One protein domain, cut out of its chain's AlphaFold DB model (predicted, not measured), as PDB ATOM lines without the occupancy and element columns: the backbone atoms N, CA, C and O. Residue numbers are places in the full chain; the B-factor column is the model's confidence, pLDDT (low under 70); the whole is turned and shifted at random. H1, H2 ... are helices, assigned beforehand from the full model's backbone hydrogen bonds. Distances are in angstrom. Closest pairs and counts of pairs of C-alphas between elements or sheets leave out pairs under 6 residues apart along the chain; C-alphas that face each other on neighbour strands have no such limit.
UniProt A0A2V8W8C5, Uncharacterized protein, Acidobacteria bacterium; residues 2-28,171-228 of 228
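This is residues 2 to 28 and 171 to 228 of the 228 residues of an uncharacterized protein of Acidobacteria bacterium (UniProt A0A2V8W8C5). A small cluster of short helices gathers round H4: H2 and H3 run opposite ways, partly side by side, while H5 stands nearly crosswise to H4 and the short H1 comes just before H2. Residues 2 to 7 form a tail that leads away from H1. The printed part has 85 residues with five named helices, H1 to H5 in order, and no named strand; its class is all helix. It is compact, with a radius of gyration of the C-alphas of 12.6 A and spans of 34 by 32 by 25 A.

H1, residues 9 to 12, is close to but not clearly touching H2, residues 15 to 28; their closest C-alphas, of Arg 10 and Leu 18, are 6.9 A apart. H2, with residues 17 to 21 alone, touches residues 184 to 187 of H3, residues 176 to 187, at a shallow tilt of 25 degrees, opposite ways; the closest C-alphas, of Gly 17 and Ile 185, are 6.3 A apart. H4, residues 195 to 204, touches H5, residues 212 to 224, about perpendicular at 76 degrees, with C-alphas of Arg 196 and Glu 212 closest at 6.0 A; H5 does so with residues 212 to 216 alone. H2 and H5 are apart. In H2, H3, H4 and H5 every O i to N i+4 pair is within hydrogen-bond range; H1 is too short for one.

H1 begins at C-alpha 9 (-34.044, -28.000, 51.671) and spans 5.2 A. H2 spans 19.7 A, H3 15.9 A, H4 14.1 A and H5 18.5 A, ending at C-alpha 224 (-28.653, -34.564, 27.498).

The C-alphas farthest apart, of Lys 2 and Lys 225, are 41.6 A apart. Residues 29 to 170 are not printed, and C-alphas 28 and 171 are 23.4 A apart across the cut. Of the links printed whole, none is long. The mean pLDDT of the printed part is 73.2; residues 2 to 7, 22 to 28 and 171 to 177 are among those under 70.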
ATOM      1  N   LYS A   2     -53.245 -32.677  59.185       32.31
ATOM      2  CA  LYS A   2     -51.803 -32.667  59.508       32.31
ATOM      3  C   LYS A   2     -51.033 -31.887  58.429       32.31
ATOM      4  O   LYS A   2     -50.999 -32.327  57.282       32.31
ATOM      5  N   ARG A   3     -50.423 -30.745  58.780       36.78
ATOM      6  CA  ARG A   3     -49.491 -30.007  57.903       36.78
ATOM      7  C   ARG A   3     -48.330 -30.944  57.535       36.78
ATOM      8  O   ARG A   3     -47.567 -31.357  58.406       36.78
ATOM      9  N   LYS A   4     -48.242 -31.347  56.260       40.50
ATOM     10  CA  LYS A   4     -47.135 -32.158  55.725       40.50
ATOM     11  C   LYS A   4     -45.824 -31.403  55.962       40.50
ATOM     12  O   LYS A   4     -45.734 -30.234  55.605       40.50
ATOM     13  N   ARG A   5     -44.848 -32.088  56.574       44.50
ATOM     14  CA  ARG A   5     -43.468 -31.625  56.810       44.50
ATOM     15  C   ARG A   5     -42.958 -30.819  55.613       44.50
ATOM     16  O   ARG A   5     -42.771 -31.391  54.543       44.50
ATOM     17  N   THR A   6     -42.705 -29.531  55.814       49.81
ATOM     18  CA  THR A   6     -41.846 -28.727  54.945       49.81
ATOM     19  C   THR A   6     -40.483 -29.407  54.911       49.81
ATOM     20  O   THR A   6     -39.817 -29.543  55.939       49.81
ATOM     21  N   THR A   7     -40.103 -29.939  53.753       57.59
ATOM     22  CA  THR A   7     -38.753 -30.447  53.525       57.59
ATOM     23  C   THR A   7     -37.799 -29.272  53.665       57.59
ATOM     24  O   THR A   7     -37.868 -28.316  52.902       57.59
ATOM     25  N   ASP A   8     -36.943 -29.312  54.682       79.12
ATOM     26  CA  ASP A   8     -35.998 -28.236  54.965       79.12
ATOM     27  C   ASP A   8     -34.808 -28.331  54.001       79.12
ATOM     28  O   ASP A   8     -33.716 -28.785  54.354       79.12
ATOM     29  N   TRP A   9     -35.049 -27.985  52.734       87.56
ATOM     30  CA  TRP A   9     -34.044 -28.000  51.671       87.56
ATOM     31  C   TRP A   9     -32.855 -27.091  51.998       87.56
ATOM     32  O   TRP A   9     -31.754 -27.344  51.515       87.56
ATOM     33  N   ARG A  10     -33.034 -26.101  52.884       85.06
ATOM     34  CA  ARG A  10     -31.965 -25.206  53.346       85.06
ATOM     35  C   ARG A  10     -30.826 -25.969  54.017       85.06
ATOM     36  O   ARG A  10     -29.668 -25.644  53.806       85.06
ATOM     37  N   LYS A  11     -31.130 -27.058  54.734       88.06
ATOM     38  CA  LYS A  11     -30.125 -27.947  55.357       88.06
ATOM     39  C   LYS A  11     -29.354 -28.817  54.360       88.06
ATOM     40  O   LYS A  11     -28.475 -29.578  54.761       88.06
ATOM     41  N   LYS A  12     -29.730 -28.790  53.081       90.44
ATOM     42  CA  LYS A  12     -29.073 -29.543  52.006       90.44
ATOM     43  C   LYS A  12     -28.161 -28.671  51.154       90.44
ATOM     44  O   LYS A  12     -27.554 -29.204  50.229       90.44
ATOM     45  N   LEU A  13     -28.068 -27.383  51.459       85.69
ATOM     46  CA  LEU A  13     -27.177 -26.437  50.806       85.69
ATOM     47  C   LEU A  13     -26.089 -26.005  51.786       85.69
ATOM     48  O   LEU A  13     -26.320 -25.968  52.995       85.69
ATOM     49  N   ASP A  14     -24.907 -25.706  51.260       79.19
ATOM     50  CA  ASP A  14     -23.866 -25.044  52.036       79.19
ATOM     51  C   ASP A  14     -24.220 -23.562  52.273       79.19
ATOM     52  O   ASP A  14     -25.185 -23.016  51.725       79.19
ATOM     53  N   GLN A  15     -23.440 -22.901  53.127       72.50
ATOM     54  CA  GLN A  15     -23.668 -21.498  53.465       72.50
ATOM     55  C   GLN A  15     -23.571 -20.575  52.237       72.50
ATOM     56  O   GLN A  15     -24.338 -19.618  52.143       72.50
ATOM     57  N   ALA A  16     -22.691 -20.879  51.280       65.94
ATOM     58  CA  ALA A  16     -22.528 -20.094  50.059       65.94
ATOM     59  C   ALA A  16     -23.734 -20.245  49.113       65.94
ATOM     60  O   ALA A  16     -24.180 -19.268  48.520       65.94
ATOM     61  N   GLY A  17     -24.329 -21.434  49.025       70.50
ATOM     62  CA  GLY A  17     -25.558 -21.695  48.281       70.50
ATOM     63  C   GLY A  17     -26.760 -20.979  48.882       70.50
ATOM     64  O   GLY A  17     -27.575 -20.426  48.148       70.50
ATOM     65  N   LEU A  18     -26.857 -20.934  50.214       74.69
ATOM     66  CA  LEU A  18     -27.889 -20.148  50.895       74.69
ATOM     67  C   LEU A  18     -27.718 -18.647  50.634       74.69
ATOM     68  O   LEU A  18     -28.698 -17.979  50.316       74.69
ATOM     69  N   GLN A  19     -26.486 -18.134  50.701       67.12
ATOM     70  CA  GLN A  19     -26.176 -16.737  50.374       67.12
ATOM     71  C   GLN A  19     -26.474 -16.406  48.909       67.12
ATOM     72  O   GLN A  19     -27.054 -15.360  48.633       67.12
ATOM     73  N   PHE A  20     -26.140 -17.303  47.978       75.31
ATOM     74  CA  PHE A  20     -26.466 -17.149  46.561       75.31
ATOM     75  C   PHE A  20     -27.976 -17.040  46.346       75.31
ATOM     76  O   PHE A  20     -28.428 -16.128  45.662       75.31
ATOM     77  N   LEU A  21     -28.765 -17.942  46.939       73.38
ATOM     78  CA  LEU A  21     -30.219 -17.934  46.779       73.38
ATOM     79  C   LEU A  21     -30.866 -16.717  47.420       73.38
ATOM     80  O   LEU A  21     -31.807 -16.171  46.854       73.38
ATOM     81  N   GLU A  22     -30.366 -16.282  48.572       68.38
ATOM     82  CA  GLU A  22     -30.861 -15.076  49.221       68.38
ATOM     83  C   GLU A  22     -30.516 -13.829  48.407       68.38
ATOM     84  O   GLU A  22     -31.390 -13.008  48.155       68.38
ATOM     85  N   GLY A  23     -29.285 -13.733  47.897       53.16
ATOM     86  CA  GLY A  23     -28.869 -12.665  46.991       53.16
ATOM     87  C   GLY A  23     -29.671 -12.657  45.691       53.16
ATOM     88  O   GLY A  23     -30.104 -11.600  45.252       53.16
ATOM     89  N   TYR A  24     -29.944 -13.828  45.111       62.72
ATOM     90  CA  TYR A  24     -30.766 -13.952  43.909       62.72
ATOM     91  C   TYR A  24     -32.220 -13.565  44.185       62.72
ATOM     92  O   TYR A  24     -32.807 -12.820  43.410       62.72
ATOM     93  N   ARG A  25     -32.795 -14.023  45.304       65.88
ATOM     94  CA  ARG A  25     -34.152 -13.666  45.736       65.88
ATOM     95  C   ARG A  25     -34.276 -12.168  45.957       65.88
ATOM     96  O   ARG A  25     -35.233 -11.584  45.473       65.88
ATOM     97  N   VAL A  26     -33.328 -11.560  46.667       55.09
ATOM     98  CA  VAL A  26     -33.297 -10.117  46.918       55.09
ATOM     99  C   VAL A  26     -33.086  -9.359  45.612       55.09
ATOM    100  O   VAL A  26     -33.815  -8.418  45.365       55.09
ATOM    101  N   ALA A  27     -32.195  -9.792  44.720       52.47
ATOM    102  CA  ALA A  27     -32.016  -9.162  43.410       52.47
ATOM    103  C   ALA A  27     -33.272  -9.263  42.528       52.47
ATOM    104  O   ALA A  27     -33.598  -8.311  41.825       52.47
ATOM    105  N   ASN A  28     -33.996 -10.386  42.574       57.31
ATOM    106  CA  ASN A  28     -35.265 -10.554  41.862       57.31
ATOM    107  C   ASN A  28     -36.399  -9.753  42.511       57.31
ATOM    108  O   ASN A  28     -37.193  -9.153  41.797       57.31
ATOM    109  N   LYS A 171     -43.349 -26.651  27.214       39.72
ATOM    110  CA  LYS A 171     -42.908 -27.783  28.035       39.72
ATOM    111  C   LYS A 171     -41.507 -28.237  27.587       39.72
ATOM    112  O   LYS A 171     -41.333 -28.815  26.512       39.72
ATOM    113  N   GLY A 172     -40.502 -27.965  28.422       45.31
ATOM    114  CA  GLY A 172     -39.148 -28.505  28.297       45.31
ATOM    115  C   GLY A 172     -38.199 -27.849  27.282       45.31
ATOM    116  O   GLY A 172     -37.438 -28.585  26.651       45.31
ATOM    117  N   ARG A 173     -38.177 -26.523  27.094       52.81
ATOM    118  CA  ARG A 173     -37.080 -25.853  26.347       52.81
ATOM    119  C   ARG A 173     -36.131 -25.093  27.275       52.81
ATOM    120  O   ARG A 173     -36.515 -24.691  28.366       52.81
ATOM    121  N   ILE A 174     -34.855 -25.052  26.886       53.91
ATOM    122  CA  ILE A 174     -33.733 -24.739  27.778       53.91
ATOM    123  C   ILE A 174     -33.579 -23.223  27.906       53.91
ATOM    124  O   ILE A 174     -32.902 -22.589  27.106       53.91
ATOM    125  N   ASN A 175     -34.192 -22.670  28.945       63.97
ATOM    126  CA  ASN A 175     -33.868 -21.359  29.479       63.97
ATOM    127  C   ASN A 175     -32.469 -21.426  30.130       63.97
ATOM    128  O   ASN A 175     -32.273 -22.132  31.121       63.97
ATOM    129  N   THR A 176     -31.486 -20.744  29.538       60.81
ATOM    130  CA  THR A 176     -30.088 -20.744  30.004       60.81
ATOM    131  C   THR A 176     -29.932 -20.119  31.386       60.81
ATOM    132  O   THR A 176     -29.157 -20.630  32.185       60.81
ATOM    133  N   GLU A 177     -30.727 -19.099  31.717       61.34
ATOM    134  CA  GLU A 177     -30.731 -18.487  33.051       61.34
ATOM    135  C   GLU A 177     -31.243 -19.479  34.104       61.34
ATOM    136  O   GLU A 177     -30.639 -19.649  35.161       61.34
ATOM    137  N   LEU A 178     -32.305 -20.225  33.783       72.88
ATOM    138  CA  LEU A 178     -32.816 -21.299  34.636       72.88
ATOM    139  C   LEU A 178     -31.788 -22.428  34.797       72.88
ATOM    140  O   LEU A 178     -31.636 -22.967  35.893       72.88
ATOM    141  N   VAL A 179     -31.063 -22.783  33.730       76.62
ATOM    142  CA  VAL A 179     -29.945 -23.735  33.812       76.62
ATOM    143  C   VAL A 179     -28.867 -23.224  34.756       76.62
ATOM    144  O   VAL A 179     -28.415 -23.992  35.600       76.62
ATOM    145  N   ASP A 180     -28.461 -21.964  34.643       73.06
ATOM    146  CA  ASP A 180     -27.380 -21.405  35.454       73.06
ATOM    147  C   ASP A 180     -27.767 -21.330  36.934       73.06
ATOM    148  O   ASP A 180     -26.969 -21.706  37.797       73.06
ATOM    149  N   VAL A 181     -29.021 -20.979  37.243       78.44
ATOM    150  CA  VAL A 181     -29.556 -21.021  38.613       78.44
ATOM    151  C   VAL A 181     -29.599 -22.452  39.147       78.44
ATOM    152  O   VAL A 181     -29.129 -22.709  40.255       78.44
ATOM    153  N   ILE A 182     -30.093 -23.419  38.364       84.88
ATOM    154  CA  ILE A 182     -30.095 -24.834  38.770       84.88
ATOM    155  C   ILE A 182     -28.660 -25.346  38.949       84.88
ATOM    156  O   ILE A 182     -28.391 -26.079  39.901       84.88
ATOM    157  N   ARG A 183     -27.715 -24.946  38.095       80.94
ATOM    158  CA  ARG A 183     -26.299 -25.319  38.206       80.94
ATOM    159  C   ARG A 183     -25.686 -24.745  39.479       80.94
ATOM    160  O   ARG A 183     -25.004 -25.478  40.191       80.94
ATOM    161  N   ALA A 184     -25.968 -23.486  39.806       77.81
ATOM    162  CA  ALA A 184     -25.523 -22.859  41.047       77.81
ATOM    163  C   ALA A 184     -26.097 -23.577  42.283       77.81
ATOM    164  O   ALA A 184     -25.343 -23.925  43.191       77.81
ATOM    165  N   ILE A 185     -27.391 -23.918  42.274       85.25
ATOM    166  CA  ILE A 185     -28.031 -24.728  43.329       85.25
ATOM    167  C   ILE A 185     -27.324 -26.081  43.482       85.25
ATOM    168  O   ILE A 185     -27.014 -26.509  44.593       85.25
ATOM    169  N   ARG A 186     -27.061 -26.774  42.367       86.88
ATOM    170  CA  ARG A 186     -26.427 -28.101  42.357       86.88
ATOM    171  C   ARG A 186     -24.963 -28.053  42.788       86.88
ATOM    172  O   ARG A 186     -24.513 -29.002  43.426       86.88
ATOM    173  N   LYS A 187     -24.238 -26.978  42.471       85.69
ATOM    174  CA  LYS A 187     -22.837 -26.764  42.870       85.69
ATOM    175  C   LYS A 187     -22.686 -26.672  44.389       85.69
ATOM    176  O   LYS A 187     -21.722 -27.199  44.926       85.69
ATOM    177  N   HIS A 188     -23.654 -26.055  45.061       86.25
ATOM    178  CA  HIS A 188     -23.644 -25.821  46.507       86.25
ATOM    179  C   HIS A 188     -24.461 -26.846  47.310       86.25
ATOM    180  O   HIS A 188     -24.788 -26.622  48.478       86.25
ATOM    181  N   GLN A 189     -24.830 -27.980  46.701       89.19
ATOM    182  CA  GLN A 189     -25.594 -29.018  47.390       89.19
ATOM    183  C   GLN A 189     -24.673 -29.883  48.272       89.19
ATOM    184  O   GLN A 189     -23.755 -30.541  47.794       89.19
ATOM    185  N   LEU A 190     -24.971 -29.950  49.569       86.69
ATOM    186  CA  LEU A 190     -24.354 -30.889  50.516       86.69
ATOM    187  C   LEU A 190     -25.006 -32.274  50.443       86.69
ATOM    188  O   LEU A 190     -24.382 -33.298  50.714       86.69
ATOM    189  N   LYS A 191     -26.301 -32.313  50.109       88.88
ATOM    190  CA  LYS A 191     -27.091 -33.538  49.949       88.88
ATOM    191  C   LYS A 191     -27.934 -33.431  48.692       88.88
ATOM    192  O   LYS A 191     -28.390 -32.352  48.327       88.88
ATOM    193  N   ARG A 192     -28.214 -34.574  48.065       88.19
ATOM    194  CA  ARG A 192     -29.025 -34.625  46.845       88.19
ATOM    195  C   ARG A 192     -30.402 -33.982  47.063       88.19
ATOM    196  O   ARG A 192     -31.191 -34.436  47.900       88.19
ATOM    197  N   LEU A 193     -30.686 -32.958  46.262       88.19
ATOM    198  CA  LEU A 193     -31.994 -32.308  46.177       88.19
ATOM    199  C   LEU A 193     -32.924 -33.093  45.245       88.19
ATOM    200  O   LEU A 193     -32.540 -33.439  44.118       88.19
ATOM    201  N   LYS A 194     -34.140 -33.378  45.721       89.75
ATOM    202  CA  LYS A 194     -35.242 -33.935  44.923       89.75
ATOM    203  C   LYS A 194     -35.810 -32.862  43.993       89.75
ATOM    204  O   LYS A 194     -35.737 -31.681  44.312       89.75
ATOM    205  N   THR A 195     -36.434 -33.265  42.888       86.12
ATOM    206  CA  THR A 195     -37.040 -32.339  41.913       86.12
ATOM    207  C   THR A 195     -38.034 -31.383  42.566       86.12
ATOM    208  O   THR A 195     -37.924 -30.176  42.383       86.12
ATOM    209  N   ARG A 196     -38.916 -31.894  43.429       87.00
ATOM    210  CA  ARG A 196     -39.793 -31.066  44.262       87.00
ATOM    211  C   ARG A 196     -39.065 -30.016  45.109       87.00
ATOM    212  O   ARG A 196     -39.538 -28.896  45.218       87.00
ATOM    213  N   GLU A 197     -37.924 -30.357  45.705       87.38
ATOM    214  CA  GLU A 197     -37.153 -29.412  46.530       87.38
ATOM    215  C   GLU A 197     -36.496 -28.336  45.660       87.38
ATOM    216  O   GLU A 197     -36.439 -27.180  46.054       87.38
ATOM    217  N   VAL A 198     -36.052 -28.690  44.449       88.06
ATOM    218  CA  VAL A 198     -35.561 -27.713  43.465       88.06
ATOM    219  C   VAL A 198     -36.693 -26.787  43.015       88.06
ATOM    220  O   VAL A 198     -36.482 -25.584  42.933       88.06
ATOM    221  N   LEU A 199     -37.903 -27.308  42.795       85.62
ATOM    222  CA  LEU A 199     -39.080 -26.491  42.488       85.62
ATOM    223  C   LEU A 199     -39.403 -25.507  43.625       85.62
ATOM    224  O   LEU A 199     -39.665 -24.333  43.366       85.62
ATOM    225  N   GLU A 200     -39.338 -25.966  44.878       85.31
ATOM    226  CA  GLU A 200     -39.521 -25.124  46.069       85.31
ATOM    227  C   GLU A 200     -38.445 -24.025  46.149       85.31
ATOM    228  O   GLU A 200     -38.775 -22.878  46.443       85.31
ATOM    229  N   ILE A 201     -37.185 -24.337  45.826       86.25
ATOM    230  CA  ILE A 201     -36.085 -23.359  45.762       86.25
ATOM    231  C   ILE A 201     -36.307 -22.332  44.647       86.25
ATOM    232  O   ILE A 201     -36.143 -21.138  44.875       86.25
ATOM    233  N   LEU A 202     -36.688 -22.775  43.447       84.69
ATOM    234  CA  LEU A 202     -36.933 -21.889  42.305       84.69
ATOM    235  C   LEU A 202     -38.096 -20.932  42.587       84.69
ATOM    236  O   LEU A 202     -37.977 -19.730  42.361       84.69
ATOM    237  N   THR A 203     -39.166 -21.451  43.188       83.25
ATOM    238  CA  THR A 203     -40.292 -20.635  43.661       83.25
ATOM    239  C   THR A 203     -39.839 -19.633  44.721       83.25
ATOM    240  O   THR A 203     -40.214 -18.467  44.663       83.25
ATOM    241  N   TYR A 204     -38.997 -20.062  45.669       80.62
ATOM    242  CA  TYR A 204     -38.458 -19.196  46.719       80.62
ATOM    243  C   TYR A 204     -37.670 -18.003  46.163       80.62
ATOM    244  O   TYR A 204     -37.760 -16.912  46.718       80.62
ATOM    245  N   VAL A 205     -36.938 -18.183  45.060       73.19
ATOM    246  CA  VAL A 205     -36.173 -17.105  44.406       73.19
ATOM    247  C   VAL A 205     -36.970 -16.325  43.349       73.19
ATOM    248  O   VAL A 205     -36.400 -15.523  42.610       73.19
ATOM    249  N   GLY A 206     -38.286 -16.539  43.265       66.75
ATOM    250  CA  GLY A 206     -39.176 -15.802  42.363       66.75
ATOM    251  C   GLY A 206     -39.179 -16.295  40.914       66.75
ATOM    252  O   GLY A 206     -39.645 -15.586  40.030       66.75
ATOM    253  N   ILE A 207     -38.669 -17.500  40.639       74.38
ATOM    254  CA  ILE A 207     -38.730 -18.106  39.305       74.38
ATOM    255  C   ILE A 207     -39.961 -19.009  39.224       74.38
ATOM    256  O   ILE A 207     -40.040 -20.040  39.895       74.38
ATOM    257  N   HIS A 208     -40.913 -18.643  38.366       71.62
ATOM    258  CA  HIS A 208     -42.094 -19.465  38.132       71.62
ATOM    259  C   HIS A 208     -41.767 -20.661  37.229       71.62
ATOM    260  O   HIS A 208     -41.362 -20.504  36.076       71.62
ATOM    261  N   VAL A 209     -41.990 -21.870  37.748       72.06
ATOM    262  CA  VAL A 209     -41.964 -23.121  36.984       72.06
ATOM    263  C   VAL A 209     -43.325 -23.800  37.167       72.06
ATOM    264  O   VAL A 209     -43.753 -23.963  38.310       72.06
ATOM    265  N   PRO A 210     -44.015 -24.187  36.077       63.94
ATOM    266  CA  PRO A 210     -45.435 -24.538  36.121       63.94
ATOM    267  C   PRO A 210     -45.735 -25.798  36.939       63.94
ATOM    268  O   PRO A 210     -46.736 -25.840  37.650       63.94
ATOM    269  N   ASP A 211     -44.883 -26.826  36.860       75.38
ATOM    270  CA  ASP A 211     -45.083 -28.081  37.583       75.38
ATOM    271  C   ASP A 211     -43.783 -28.906  37.736       75.38
ATOM    272  O   ASP A 211     -42.784 -28.692  37.039       75.38
ATOM    273  N   GLU A 212     -43.790 -29.861  38.678       79.75
ATOM    274  CA  GLU A 212     -42.642 -30.734  38.987       79.75
ATOM    275  C   GLU A 212     -42.233 -31.616  37.794       79.75
ATOM    276  O   GLU A 212     -41.044 -31.886  37.592       79.75
ATOM    277  N   GLU A 213     -43.191 -32.058  36.978       76.81
ATOM    278  CA  GLU A 213     -42.916 -32.895  35.813       76.81
ATOM    279  C   GLU A 213     -42.264 -32.084  34.685       76.81
ATOM    280  O   GLU A 213     -41.295 -32.547  34.075       76.81
ATOM    281  N   GLY A 214     -42.701 -30.841  34.480       72.06
ATOM    282  CA  GLY A 214     -42.069 -29.860  33.607       72.06
ATOM    283  C   GLY A 214     -40.609 -29.618  33.988       72.06
ATOM    284  O   GLY A 214     -39.735 -29.675  33.119       72.06
ATOM    285  N   LEU A 215     -40.323 -29.458  35.286       82.38
ATOM    286  CA  LEU A 215     -38.953 -29.321  35.790       82.38
ATOM    287  C   LEU A 215     -38.117 -30.588  35.553       82.38
ATOM    288  O   LEU A 215     -36.959 -30.506  35.142       82.38
ATOM    289  N   ARG A 216     -38.695 -31.777  35.756       82.25
ATOM    290  CA  ARG A 216     -38.015 -33.058  35.501       82.25
ATOM    291  C   ARG A 216     -37.625 -33.213  34.029       82.25
ATOM    292  O   ARG A 216     -36.498 -33.610  33.731       82.25
ATOM    293  N   VAL A 217     -38.549 -32.913  33.116       77.50
ATOM    294  CA  VAL A 217     -38.306 -32.981  31.666       77.50
ATOM    295  C   VAL A 217     -37.250 -31.957  31.250       77.50
ATOM    296  O   VAL A 217     -36.380 -32.275  30.435       77.50
ATOM    297  N   PHE A 218     -37.286 -30.758  31.834       80.31
ATOM    298  CA  PHE A 218     -36.270 -29.731  31.630       80.31
ATOM    299  C   PHE A 218     -34.875 -30.208  32.053       80.31
ATOM    300  O   PHE A 218     -33.960 -30.198  31.228       80.31
ATOM    301  N   GLU A 219     -34.714 -30.697  33.292       81.00
ATOM    302  CA  GLU A 219     -33.422 -31.197  33.788       81.00
ATOM    303  C   GLU A 219     -32.881 -32.332  32.909       81.00
ATOM    304  O   GLU A 219     -31.695 -32.350  32.583       81.00
ATOM    305  N   TRP A 220     -33.740 -33.272  32.493       81.75
ATOM    306  CA  TRP A 220     -33.339 -34.377  31.619       81.75
ATOM    307  C   TRP A 220     -32.786 -33.878  30.276       81.75
ATOM    308  O   TRP A 220     -31.742 -34.350  29.821       81.75
ATOM    309  N   ARG A 221     -33.438 -32.886  29.655       69.75
ATOM    310  CA  ARG A 221     -32.975 -32.295  28.387       69.75
ATOM    311  C   ARG A 221     -31.690 -31.491  28.558       69.75
ATOM    312  O   ARG A 221     -30.803 -31.613  27.718       69.75
ATOM    313  N   ALA A 222     -31.580 -30.706  29.627       76.19
ATOM    314  CA  ALA A 222     -30.378 -29.933  29.924       76.19
ATOM    315  C   ALA A 222     -29.156 -30.845  30.136       76.19
ATOM    316  O   ALA A 222     -28.113 -30.599  29.532       76.19
ATOM    317  N   ARG A 223     -29.311 -31.965  30.862       81.81
ATOM    318  CA  ARG A 223     -28.264 -32.997  30.993       81.81
ATOM    319  C   ARG A 223     -27.897 -33.632  29.658       81.81
ATOM    320  O   ARG A 223     -26.722 -33.765  29.343       81.81
ATOM    321  N   LYS A 224     -28.892 -33.981  28.831       78.50
ATOM    322  CA  LYS A 224     -28.653 -34.564  27.498       78.50
ATOM    323  C   LYS A 224     -27.833 -33.635  26.590       78.50
ATOM    324  O   LYS A 224     -27.113 -34.123  25.729       78.50
ATOM    325  N   LYS A 225     -27.937 -32.314  26.777       70.44
ATOM    326  CA  LYS A 225     -27.146 -31.308  26.049       70.44
ATOM    327  C   LYS A 225     -25.834 -30.909  26.750       70.44
ATOM    328  O   LYS A 225     -25.164 -30.011  26.259       70.44
ATOM    329  N   GLY A 226     -25.473 -31.534  27.874       72.12
ATOM    330  CA  GLY A 226     -24.248 -31.222  28.623       72.12
ATOM    331  C   GLY A 226     -24.282 -29.887  29.375       72.12
ATOM    332  O   GLY A 226     -23.236 -29.309  29.648       72.12
ATOM    333  N   LEU A 227     -25.475 -29.368  29.680       68.00
ATOM    334  CA  LEU A 227     -25.662 -28.057  30.310       68.00
ATOM    335  C   LEU A 227     -25.910 -28.142  31.831       68.00
ATOM    336  O   LEU A 227     -25.800 -27.128  32.515       68.00
ATOM    337  N   LEU A 228     -26.219 -29.321  32.376       71.81
ATOM    338  CA  LEU A 228     -26.347 -29.623  33.812       71.81
ATOM    339  C   LEU A 228     -25.627 -30.930  34.126       71.81
ATOM    340  O   LEU A 228     -25.130 -31.044  35.265       71.81
TER     341      LEU A 228